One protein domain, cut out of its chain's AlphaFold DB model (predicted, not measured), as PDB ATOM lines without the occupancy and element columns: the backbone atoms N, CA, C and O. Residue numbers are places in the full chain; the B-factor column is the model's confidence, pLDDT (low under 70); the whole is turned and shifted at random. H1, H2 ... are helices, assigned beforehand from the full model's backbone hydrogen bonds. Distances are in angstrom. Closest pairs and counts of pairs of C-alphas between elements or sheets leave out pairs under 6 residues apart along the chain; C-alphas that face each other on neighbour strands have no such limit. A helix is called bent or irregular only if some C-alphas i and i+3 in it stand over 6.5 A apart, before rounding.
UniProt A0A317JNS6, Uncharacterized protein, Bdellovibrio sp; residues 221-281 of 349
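Overview. This is residues 221 to 281 of the 349 residues of an uncharacterized protein of Bdellovibrio sp (UniProt A0A317JNS6). Three helices, H1, H2 and H3, stand side by side with their lines at shallow tilts of 9 to 17 degrees, running alternately one way and the other as a small up-and-down bundle. H2 packs on both H1 and H3, and the helix centres make a triangle whose widest side, 12.9 A, is the one between H1 and H3. Before them comes a stretch with no named element, residues 221 to 232, which leads to the start of H1. The printed part has 61 residues, with H1, H2 and H3 in that order along the chain and no named strand, and its class is all helix. The whole is compact, with a radius of gyration of the C-alphas of 10.8 A, and rounded, with spans of 28 by 24 by 16 A.

Along the chain. Start at Asp 221, whose C-alpha is at (97.808, 115.742, 106.741), and read on to Ser 232; the C-alphas of this stretch lie 9 to 17 A from the mean of the C-alphas. Find C-alpha 233 at (114.286, 131.083, 115.371); there H1 begins, residues 233 to 248, 22.4 A from first to last C-alpha. After six residues comes H2, residues 255 to 263, 12.6 A long. Three residues later H3 begins at Pro 267 and runs 21.5 A to Ala 281, where C-alpha 281 is at (107.074, 127.437, 96.468). H3 is neither bent nor irregular, but only just: C-alphas 275 and 278 are 6.5 A apart.

Arrangement. Look first at H1 and H2, a helical hairpin: they touch, and their closest C-alphas, those of Ala 235 and Ala 260, are 4.4 A apart. They run opposite ways at a shallow tilt of 17 degrees. Go on to H2 and H3, also a helical hairpin: they touch, the closest C-alphas being those of Ile 261 and Lys 270 at 5.7 A. These two run opposite ways at a shallow tilt of 15 degrees. H1 and H3 are close but not clearly touching; their closest C-alphas, those of His 246 and Ala 281, are 6.9 A apart. They run the same way at a shallow tilt of 9 degrees. In H1 and H2 every O i to N i+4 pair is within hydrogen-bond range; in H3 it is 9 of 11.

Size, cuts and confidence. The two C-alphas farthest apart are those of Tyr 248 and Pro 267, at 29.7 A, while the first and last printed C-alphas are 18.1 A apart. The printed part has no cut. The link from H1 to H2 is short and the link from H2 to H3 is tight. In the B-factor column of this predicted model you find a mean pLDDT of 76.4 over the printed part; 15 residues are under 70, namely residues 221 to 228, residue 244 and residues 247 to 252.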
ATOM      1  N   ASP A 221      97.451 116.258 105.426       45.28
ATOM      2  CA  ASP A 221      97.808 115.742 106.741       45.28
ATOM      3  C   ASP A 221      99.169 116.264 107.259       45.28
ATOM      4  O   ASP A 221      99.312 116.485 108.457       45.28
ATOM      5  N   ASP A 222     100.156 116.556 106.397       43.47
ATOM      6  CA  ASP A 222     101.474 117.058 106.840       43.47
ATOM      7  C   ASP A 222     101.543 118.589 107.014       43.47
ATOM      8  O   ASP A 222     102.456 119.102 107.669       43.47
ATOM      9  N   THR A 223     100.614 119.332 106.403       44.88
ATOM     10  CA  THR A 223     100.594 120.810 106.407       44.88
ATOM     11  C   THR A 223      99.624 121.409 107.419       44.88
ATOM     12  O   THR A 223      99.890 122.506 107.910       44.88
ATOM     13  N   GLU A 224      98.506 120.736 107.727       43.88
ATOM     14  CA  GLU A 224      97.489 121.278 108.645       43.88
ATOM     15  C   GLU A 224      97.975 121.341 110.105       43.88
ATOM     16  O   GLU A 224      97.549 122.233 110.840       43.88
ATOM     17  N   ASP A 225      98.950 120.500 110.474       46.94
ATOM     18  CA  ASP A 225      99.507 120.397 111.833       46.94
ATOM     19  C   ASP A 225     100.952 120.926 111.965       46.94
ATOM     20  O   ASP A 225     101.616 120.717 112.986       46.94
ATOM     21  N   PHE A 226     101.490 121.601 110.942       58.34
ATOM     22  CA  PHE A 226     102.849 122.139 111.018       58.34
ATOM     23  C   PHE A 226     102.897 123.421 111.857       58.34
ATOM     24  O   PHE A 226     102.690 124.532 111.366       58.34
ATOM     25  N   ASP A 227     103.186 123.265 113.146       67.12
ATOM     26  CA  ASP A 227     103.362 124.385 114.061       67.12
ATOM     27  C   ASP A 227     104.729 125.063 113.859       67.12
ATOM     28  O   ASP A 227     105.774 124.551 114.272       67.12
ATOM     29  N   LEU A 228     104.707 126.253 113.250       65.19
ATOM     30  CA  LEU A 228     105.879 127.111 113.038       65.19
ATOM     31  C   LEU A 228     106.596 127.483 114.344       65.19
ATOM     32  O   LEU A 228     107.789 127.774 114.301       65.19
ATOM     33  N   SER A 229     105.912 127.435 115.496       71.94
ATOM     34  CA  SER A 229     106.525 127.680 116.811       71.94
ATOM     35  C   SER A 229     107.549 126.610 117.198       71.94
ATOM     36  O   SER A 229     108.364 126.809 118.098       71.94
ATOM     37  N   THR A 230     107.522 125.469 116.509       76.25
ATOM     38  CA  THR A 230     108.447 124.370 116.762       76.25
ATOM     39  C   THR A 230     109.773 124.534 116.025       76.25
ATOM     40  O   THR A 230     110.730 123.839 116.368       76.25
ATOM     41  N   LEU A 231     109.862 125.430 115.042       82.19
ATOM     42  CA  LEU A 231     111.106 125.709 114.334       82.19
ATOM     43  C   LEU A 231     112.087 126.482 115.211       82.19
ATOM     44  O   LEU A 231     111.703 127.233 116.103       82.19
ATOM     45  N   SER A 232     113.375 126.319 114.931       90.88
ATOM     46  CA  SER A 232     114.390 127.229 115.457       90.88
ATOM     47  C   SER A 232     114.160 128.655 114.939       90.88
ATOM     48  O   SER A 232     113.761 128.843 113.789       90.88
ATOM     49  N   ASP A 233     114.470 129.671 115.750       89.06
ATOM     50  CA  ASP A 233     114.286 131.083 115.371       89.06
ATOM     51  C   ASP A 233     114.998 131.439 114.052       89.06
ATOM     52  O   ASP A 233     114.478 132.205 113.241       89.06
ATOM     53  N   ALA A 234     116.172 130.845 113.809       92.00
ATOM     54  CA  ALA A 234     116.939 131.041 112.581       92.00
ATOM     55  C   ALA A 234     116.247 130.419 111.356       92.00
ATOM     56  O   ALA A 234     116.114 131.079 110.325       92.00
ATOM     57  N   ALA A 235     115.753 129.179 111.470       89.81
ATOM     58  CA  ALA A 235     114.996 128.536 110.397       89.81
ATOM     59  C   ALA A 235     113.677 129.267 110.125       89.81
ATOM     60  O   ALA A 235     113.309 129.442 108.966       89.81
ATOM     61  N   LEU A 236     112.997 129.741 111.172       87.06
ATOM     62  CA  LEU A 236     111.768 130.519 111.053       87.06
ATOM     63  C   LEU A 236     112.011 131.858 110.349       87.06
ATOM     64  O   LEU A 236     111.233 132.234 109.475       87.06
ATOM     65  N   ALA A 237     113.097 132.561 110.678       86.00
ATOM     66  CA  ALA A 237     113.468 133.797 109.994       86.00
ATOM     67  C   ALA A 237     113.688 133.560 108.491       86.00
ATOM     68  O   ALA A 237     113.090 134.254 107.674       86.00
ATOM     69  N   ARG A 238     114.450 132.523 108.116       88.62
ATOM     70  CA  ARG A 238     114.673 132.157 106.705       88.62
ATOM     71  C   ARG A 238     113.416 131.671 106.001       88.62
ATOM     72  O   ARG A 238     113.199 131.999 104.842       88.62
ATOM     73  N   TYR A 239     112.578 130.906 106.693       84.25
ATOM     74  CA  TYR A 239     111.277 130.490 106.184       84.25
ATOM     75  C   TYR A 239     110.406 131.709 105.873       84.25
ATOM     76  O   TYR A 239     109.781 131.753 104.818       84.25
ATOM     77  N   ASN A 240     110.383 132.705 106.765       77.62
ATOM     78  CA  ASN A 240     109.632 133.937 106.559       77.62
ATOM     79  C   ASN A 240     110.218 134.771 105.416       77.62
ATOM     80  O   ASN A 240     109.450 135.269 104.605       77.62
ATOM     81  N   GLU A 241     111.546 134.873 105.304       80.38
ATOM     82  CA  GLU A 241     112.214 135.532 104.171       80.38
ATOM     83  C   GLU A 241     111.852 134.854 102.846       80.38
ATOM     84  O   GLU A 241     111.375 135.520 101.931       80.38
ATOM     85  N   PHE A 242     111.980 133.525 102.775       84.06
ATOM     86  CA  PHE A 242     111.553 132.730 101.625       84.06
ATOM     87  C   PHE A 242     110.068 132.954 101.314       84.06
ATOM     88  O   PHE A 242     109.705 133.228 100.173       84.06
ATOM     89  N   TYR A 243     109.202 132.868 102.329       74.62
ATOM     90  CA  TYR A 243     107.768 133.059 102.163       74.62
ATOM     91  C   TYR A 243     107.470 134.448 101.622       74.62
ATOM     92  O   TYR A 243     106.834 134.545 100.586       74.62
ATOM     93  N   GLU A 244     107.929 135.516 102.275       67.38
ATOM     94  CA  GLU A 244     107.683 136.894 101.845       67.38
ATOM     95  C   GLU A 244     108.246 137.146 100.447       67.38
ATOM     96  O   GLU A 244     107.546 137.687  99.586       67.38
ATOM     97  N   TYR A 245     109.478 136.711 100.187       70.00
ATOM     98  CA  TYR A 245     110.134 136.939  98.910       70.00
ATOM     99  C   TYR A 245     109.413 136.218  97.770       70.00
ATOM    100  O   TYR A 245     109.013 136.878  96.811       70.00
ATOM    101  N   HIS A 246     109.122 134.920  97.892       70.44
ATOM    102  CA  HIS A 246     108.361 134.174  96.880       70.44
ATOM    103  C   HIS A 246     106.884 134.573  96.823       70.44
ATOM    104  O   HIS A 246     106.254 134.464  95.771       70.44
ATOM    105  N   TYR A 247     106.321 135.085  97.918       59.03
ATOM    106  CA  TYR A 247     104.956 135.610  97.961       59.03
ATOM    107  C   TYR A 247     104.805 136.883  97.116       59.03
ATOM    108  O   TYR A 247     103.771 137.062  96.468       59.03
ATOM    109  N   TYR A 248     105.826 137.748  97.070       55.34
ATOM    110  CA  TYR A 248     105.843 138.950  96.221       55.34
ATOM    111  C   TYR A 248     106.505 138.730  94.850       55.34
ATOM    112  O   TYR A 248     106.156 139.402  93.874       55.34
ATOM    113  N   HIS A 249     107.430 137.778  94.758       62.09
ATOM    114  CA  HIS A 249     108.236 137.462  93.585       62.09
ATOM    115  C   HIS A 249     108.229 135.942  93.344       62.09
ATOM    116  O   HIS A 249     109.205 135.266  93.633       62.09
ATOM    117  N   PRO A 250     107.164 135.372  92.757       56.47
ATOM    118  CA  PRO A 250     106.991 133.916  92.592       56.47
ATOM    119  C   PRO A 250     108.061 133.211  91.738       56.47
ATOM    120  O   PRO A 250     108.114 131.987  91.722       56.47
ATOM    121  N   ASN A 251     108.886 133.974  91.013       59.19
ATOM    122  CA  ASN A 251     110.000 133.478  90.196       59.19
ATOM    123  C   ASN A 251     111.366 133.805  90.829       59.19
ATOM    124  O   ASN A 251     112.387 133.823  90.142       59.19
ATOM    125  N   ALA A 252     111.366 134.159  92.111       67.38
ATOM    126  CA  ALA A 252     112.560 134.367  92.901       67.38
ATOM    127  C   ALA A 252     113.438 133.102  92.942       67.38
ATOM    128  O   ALA A 252     112.901 131.995  92.974       67.38
ATOM    129  N   PRO A 253     114.775 133.241  92.965       71.50
ATOM    130  CA  PRO A 253     115.673 132.118  93.221       71.50
ATOM    131  C   PRO A 253     115.436 131.505  94.614       71.50
ATOM    132  O   PRO A 253     115.170 132.211  95.583       71.50
ATOM    133  N   ASP A 254     115.568 130.181  94.711       81.00
ATOM    134  CA  ASP A 254     115.238 129.366  95.894       81.00
ATOM    135  C   ASP A 254     116.356 129.318  96.959       81.00
ATOM    136  O   ASP A 254     116.483 128.337  97.696       81.00
ATOM    137  N   ASP A 255     117.196 130.343  97.058       79.50
ATOM    138  CA  ASP A 255     118.362 130.309  97.951       79.50
ATOM    139  C   ASP A 255     117.933 130.260  99.431       79.50
ATOM    140  O   ASP A 255     118.424 129.441 100.215       79.50
ATOM    141  N   ASP A 256     116.918 131.047  99.798       78.81
ATOM    142  CA  ASP A 256     116.401 131.115 101.170       78.81
ATOM    143  C   ASP A 256     115.681 129.834 101.608       78.81
ATOM    144  O   ASP A 256     115.661 129.494 102.795       78.81
ATOM    145  N   LYS A 257     115.183 129.051 100.642       83.81
ATOM    146  CA  LYS A 257     114.577 127.737 100.884       83.81
ATOM    147  C   LYS A 257     115.574 126.780 101.532       83.81
ATOM    148  O   LYS A 257     115.287 126.164 102.559       83.81
ATOM    149  N   TRP A 258     116.748 126.634 100.919       87.56
ATOM    150  CA  TRP A 258     117.779 125.722 101.414       87.56
ATOM    151  C   TRP A 258     118.424 126.245 102.693       87.56
ATOM    152  O   TRP A 258     118.762 125.449 103.569       87.56
ATOM    153  N   ASN A 259     118.515 127.566 102.845       89.31
ATOM    154  CA  ASN A 259     118.968 128.186 104.084       89.31
ATOM    155  C   ASN A 259     118.033 127.842 105.252       89.31
ATOM    156  O   ASN A 259     118.518 127.376 106.278       89.31
ATOM    157  N   ALA A 260     116.710 127.945 105.085       89.25
ATOM    158  CA  ALA A 260     115.750 127.565 106.128       89.25
ATOM    159  C   ALA A 260     115.893 126.096 106.564       89.25
ATOM    160  O   ALA A 260     115.907 125.789 107.755       89.25
ATOM    161  N   ILE A 261     116.072 125.184 105.603       90.38
ATOM    162  CA  ILE A 261     116.311 123.758 105.874       90.38
ATOM    163  C   ILE A 261     117.634 123.553 106.625       90.38
ATOM    164  O   ILE A 261     117.735 122.696 107.505       90.38
ATOM    165  N   ASN A 262     118.676 124.300 106.267       92.25
ATOM    166  CA  ASN A 262     120.002 124.142 106.852       92.25
ATOM    167  C   ASN A 262     120.107 124.704 108.270       92.25
ATOM    168  O   ASN A 262     120.786 124.080 109.086       92.25
ATOM    169  N   GLU A 263     119.406 125.800 108.562       93.62
ATOM    170  CA  GLU A 263     119.333 126.418 109.892       93.62
ATOM    171  C   GLU A 263     118.573 125.551 110.910       93.62
ATOM    172  O   GLU A 263     118.850 125.622 112.110       93.62
ATOM    173  N   GLU A 264     117.650 124.693 110.454       95.00
ATOM    174  CA  GLU A 264     116.904 123.814 111.354       95.00
ATOM    175  C   GLU A 264     117.794 122.701 111.929       95.00
ATOM    176  O   GLU A 264     118.481 121.968 111.204       95.00
ATOM    177  N   ARG A 265     117.770 122.573 113.261       90.19
ATOM    178  CA  ARG A 265     118.638 121.671 114.031       90.19
ATOM    179  C   ARG A 265     117.949 120.370 114.409       90.19
ATOM    180  O   ARG A 265     118.629 119.361 114.573       90.19
ATOM    181  N   ASP A 266     116.629 120.387 114.560       91.88
ATOM    182  CA  ASP A 266     115.844 119.191 114.839       91.88
ATOM    183  C   ASP A 266     115.723 118.338 113.559       91.88
ATOM    184  O   ASP A 266     115.139 118.799 112.573       91.88
ATOM    185  N   PRO A 267     116.249 117.096 113.533       88.56
ATOM    186  CA  PRO A 267     116.238 116.267 112.328       88.56
ATOM    187  C   PRO A 267     114.833 115.955 111.802       88.56
ATOM    188  O   PRO A 267     114.640 115.883 110.590       88.56
ATOM    189  N   VAL A 268     113.846 115.798 112.692       84.88
ATOM    190  CA  VAL A 268     112.463 115.476 112.316       84.88
ATOM    191  C   VAL A 268     111.802 116.696 111.680       84.88
ATOM    192  O   VAL A 268     111.162 116.583 110.635       84.88
ATOM    193  N   LYS A 269     111.991 117.884 112.264       86.06
ATOM    194  CA  LYS A 269     111.446 119.139 111.709       86.06
ATOM    195  C   LYS A 269     112.138 119.541 110.418       86.06
ATOM    196  O   LYS A 269     111.477 120.003 109.494       86.06
ATOM    197  N   LYS A 270     113.447 119.318 110.325       90.06
ATOM    198  CA  LYS A 270     114.226 119.540 109.107       90.06
ATOM    199  C   LYS A 270     113.716 118.689 107.949       90.06
ATOM    200  O   LYS A 270     113.571 119.203 106.843       90.06
ATOM    201  N   GLU A 271     113.411 117.417 108.196       84.56
ATOM    202  CA  GLU A 271     112.852 116.539 107.165       84.56
ATOM    203  C   GLU A 271     111.444 116.984 106.742       84.56
ATOM    204  O   GLU A 271     111.153 117.050 105.548       84.56
ATOM    205  N   LYS A 272     110.611 117.431 107.694       81.69
ATOM    206  CA  LYS A 272     109.327 118.079 107.375       81.69
ATOM    207  C   LYS A 272     109.508 119.351 106.539       81.69
ATOM    208  O   LYS A 272     108.830 119.514 105.531       81.69
ATOM    209  N   LEU A 273     110.444 120.238 106.887       84.25
ATOM    210  CA  LEU A 273     110.725 121.456 106.114       84.25
ATOM    211  C   LEU A 273     111.158 121.151 104.675       84.25
ATOM    212  O   LEU A 273     110.684 121.820 103.757       84.25
ATOM    213  N   LYS A 274     112.005 120.132 104.464       85.75
ATOM    214  CA  LYS A 274     112.402 119.681 103.117       85.75
ATOM    215  C   LYS A 274     111.205 119.265 102.268       85.75
ATOM    216  O   LYS A 274     111.212 119.520 101.070       85.75
ATOM    217  N   LEU A 275     110.197 118.644 102.876       78.00
ATOM    218  CA  LEU A 275     108.967 118.246 102.196       78.00
ATOM    219  C   LEU A 275     108.057 119.455 101.909       78.00
ATOM    220  O   LEU A 275     107.501 119.581 100.818       78.00
ATOM    221  N   LEU A 276     107.896 120.350 102.889       74.06
ATOM    222  CA  LEU A 276     106.888 121.416 102.869       74.06
ATOM    223  C   LEU A 276     107.300 122.628 102.031       74.06
ATOM    224  O   LEU A 276     106.491 123.156 101.267       74.06
ATOM    225  N   LEU A 277     108.546 123.084 102.154       79.75
ATOM    226  CA  LEU A 277     109.002 124.315 101.509       79.75
ATOM    227  C   LEU A 277     108.940 124.272  99.969       79.75
ATOM    228  O   LEU A 277     108.427 125.225  99.380       79.75
ATOM    229  N   PRO A 278     109.372 123.190  99.285       76.31
ATOM    230  CA  PRO A 278     109.178 123.065  97.840       76.31
ATOM    231  C   PRO A 278     107.699 123.097  97.432       76.31
ATOM    232  O   PRO A 278     107.343 123.767  96.463       76.31
ATOM    233  N   ARG A 279     106.814 122.435  98.195       70.06
ATOM    234  CA  ARG A 279     105.360 122.439  97.936       70.06
ATOM    235  C   ARG A 279     104.772 123.844  98.076       70.06
ATOM    236  O   ARG A 279     103.938 124.256  97.266       70.06
ATOM    237  N   LEU A 280     105.235 124.600  99.068       71.56
ATOM    238  CA  LEU A 280     104.844 125.989  99.277       71.56
ATOM    239  C   LEU A 280     105.306 126.882  98.118       71.56
ATOM    240  O   LEU A 280     104.504 127.669  97.626       71.56
ATOM    241  N   ALA A 281     106.539 126.710  97.627       72.56
ATOM    242  CA  ALA A 281     107.074 127.437  96.468       72.56
ATOM    243  C   ALA A 281     106.170 127.287  95.233       72.56
ATOM    244  O   ALA A 281     105.731 128.266  94.628       72.56
TER     245      ALA A 281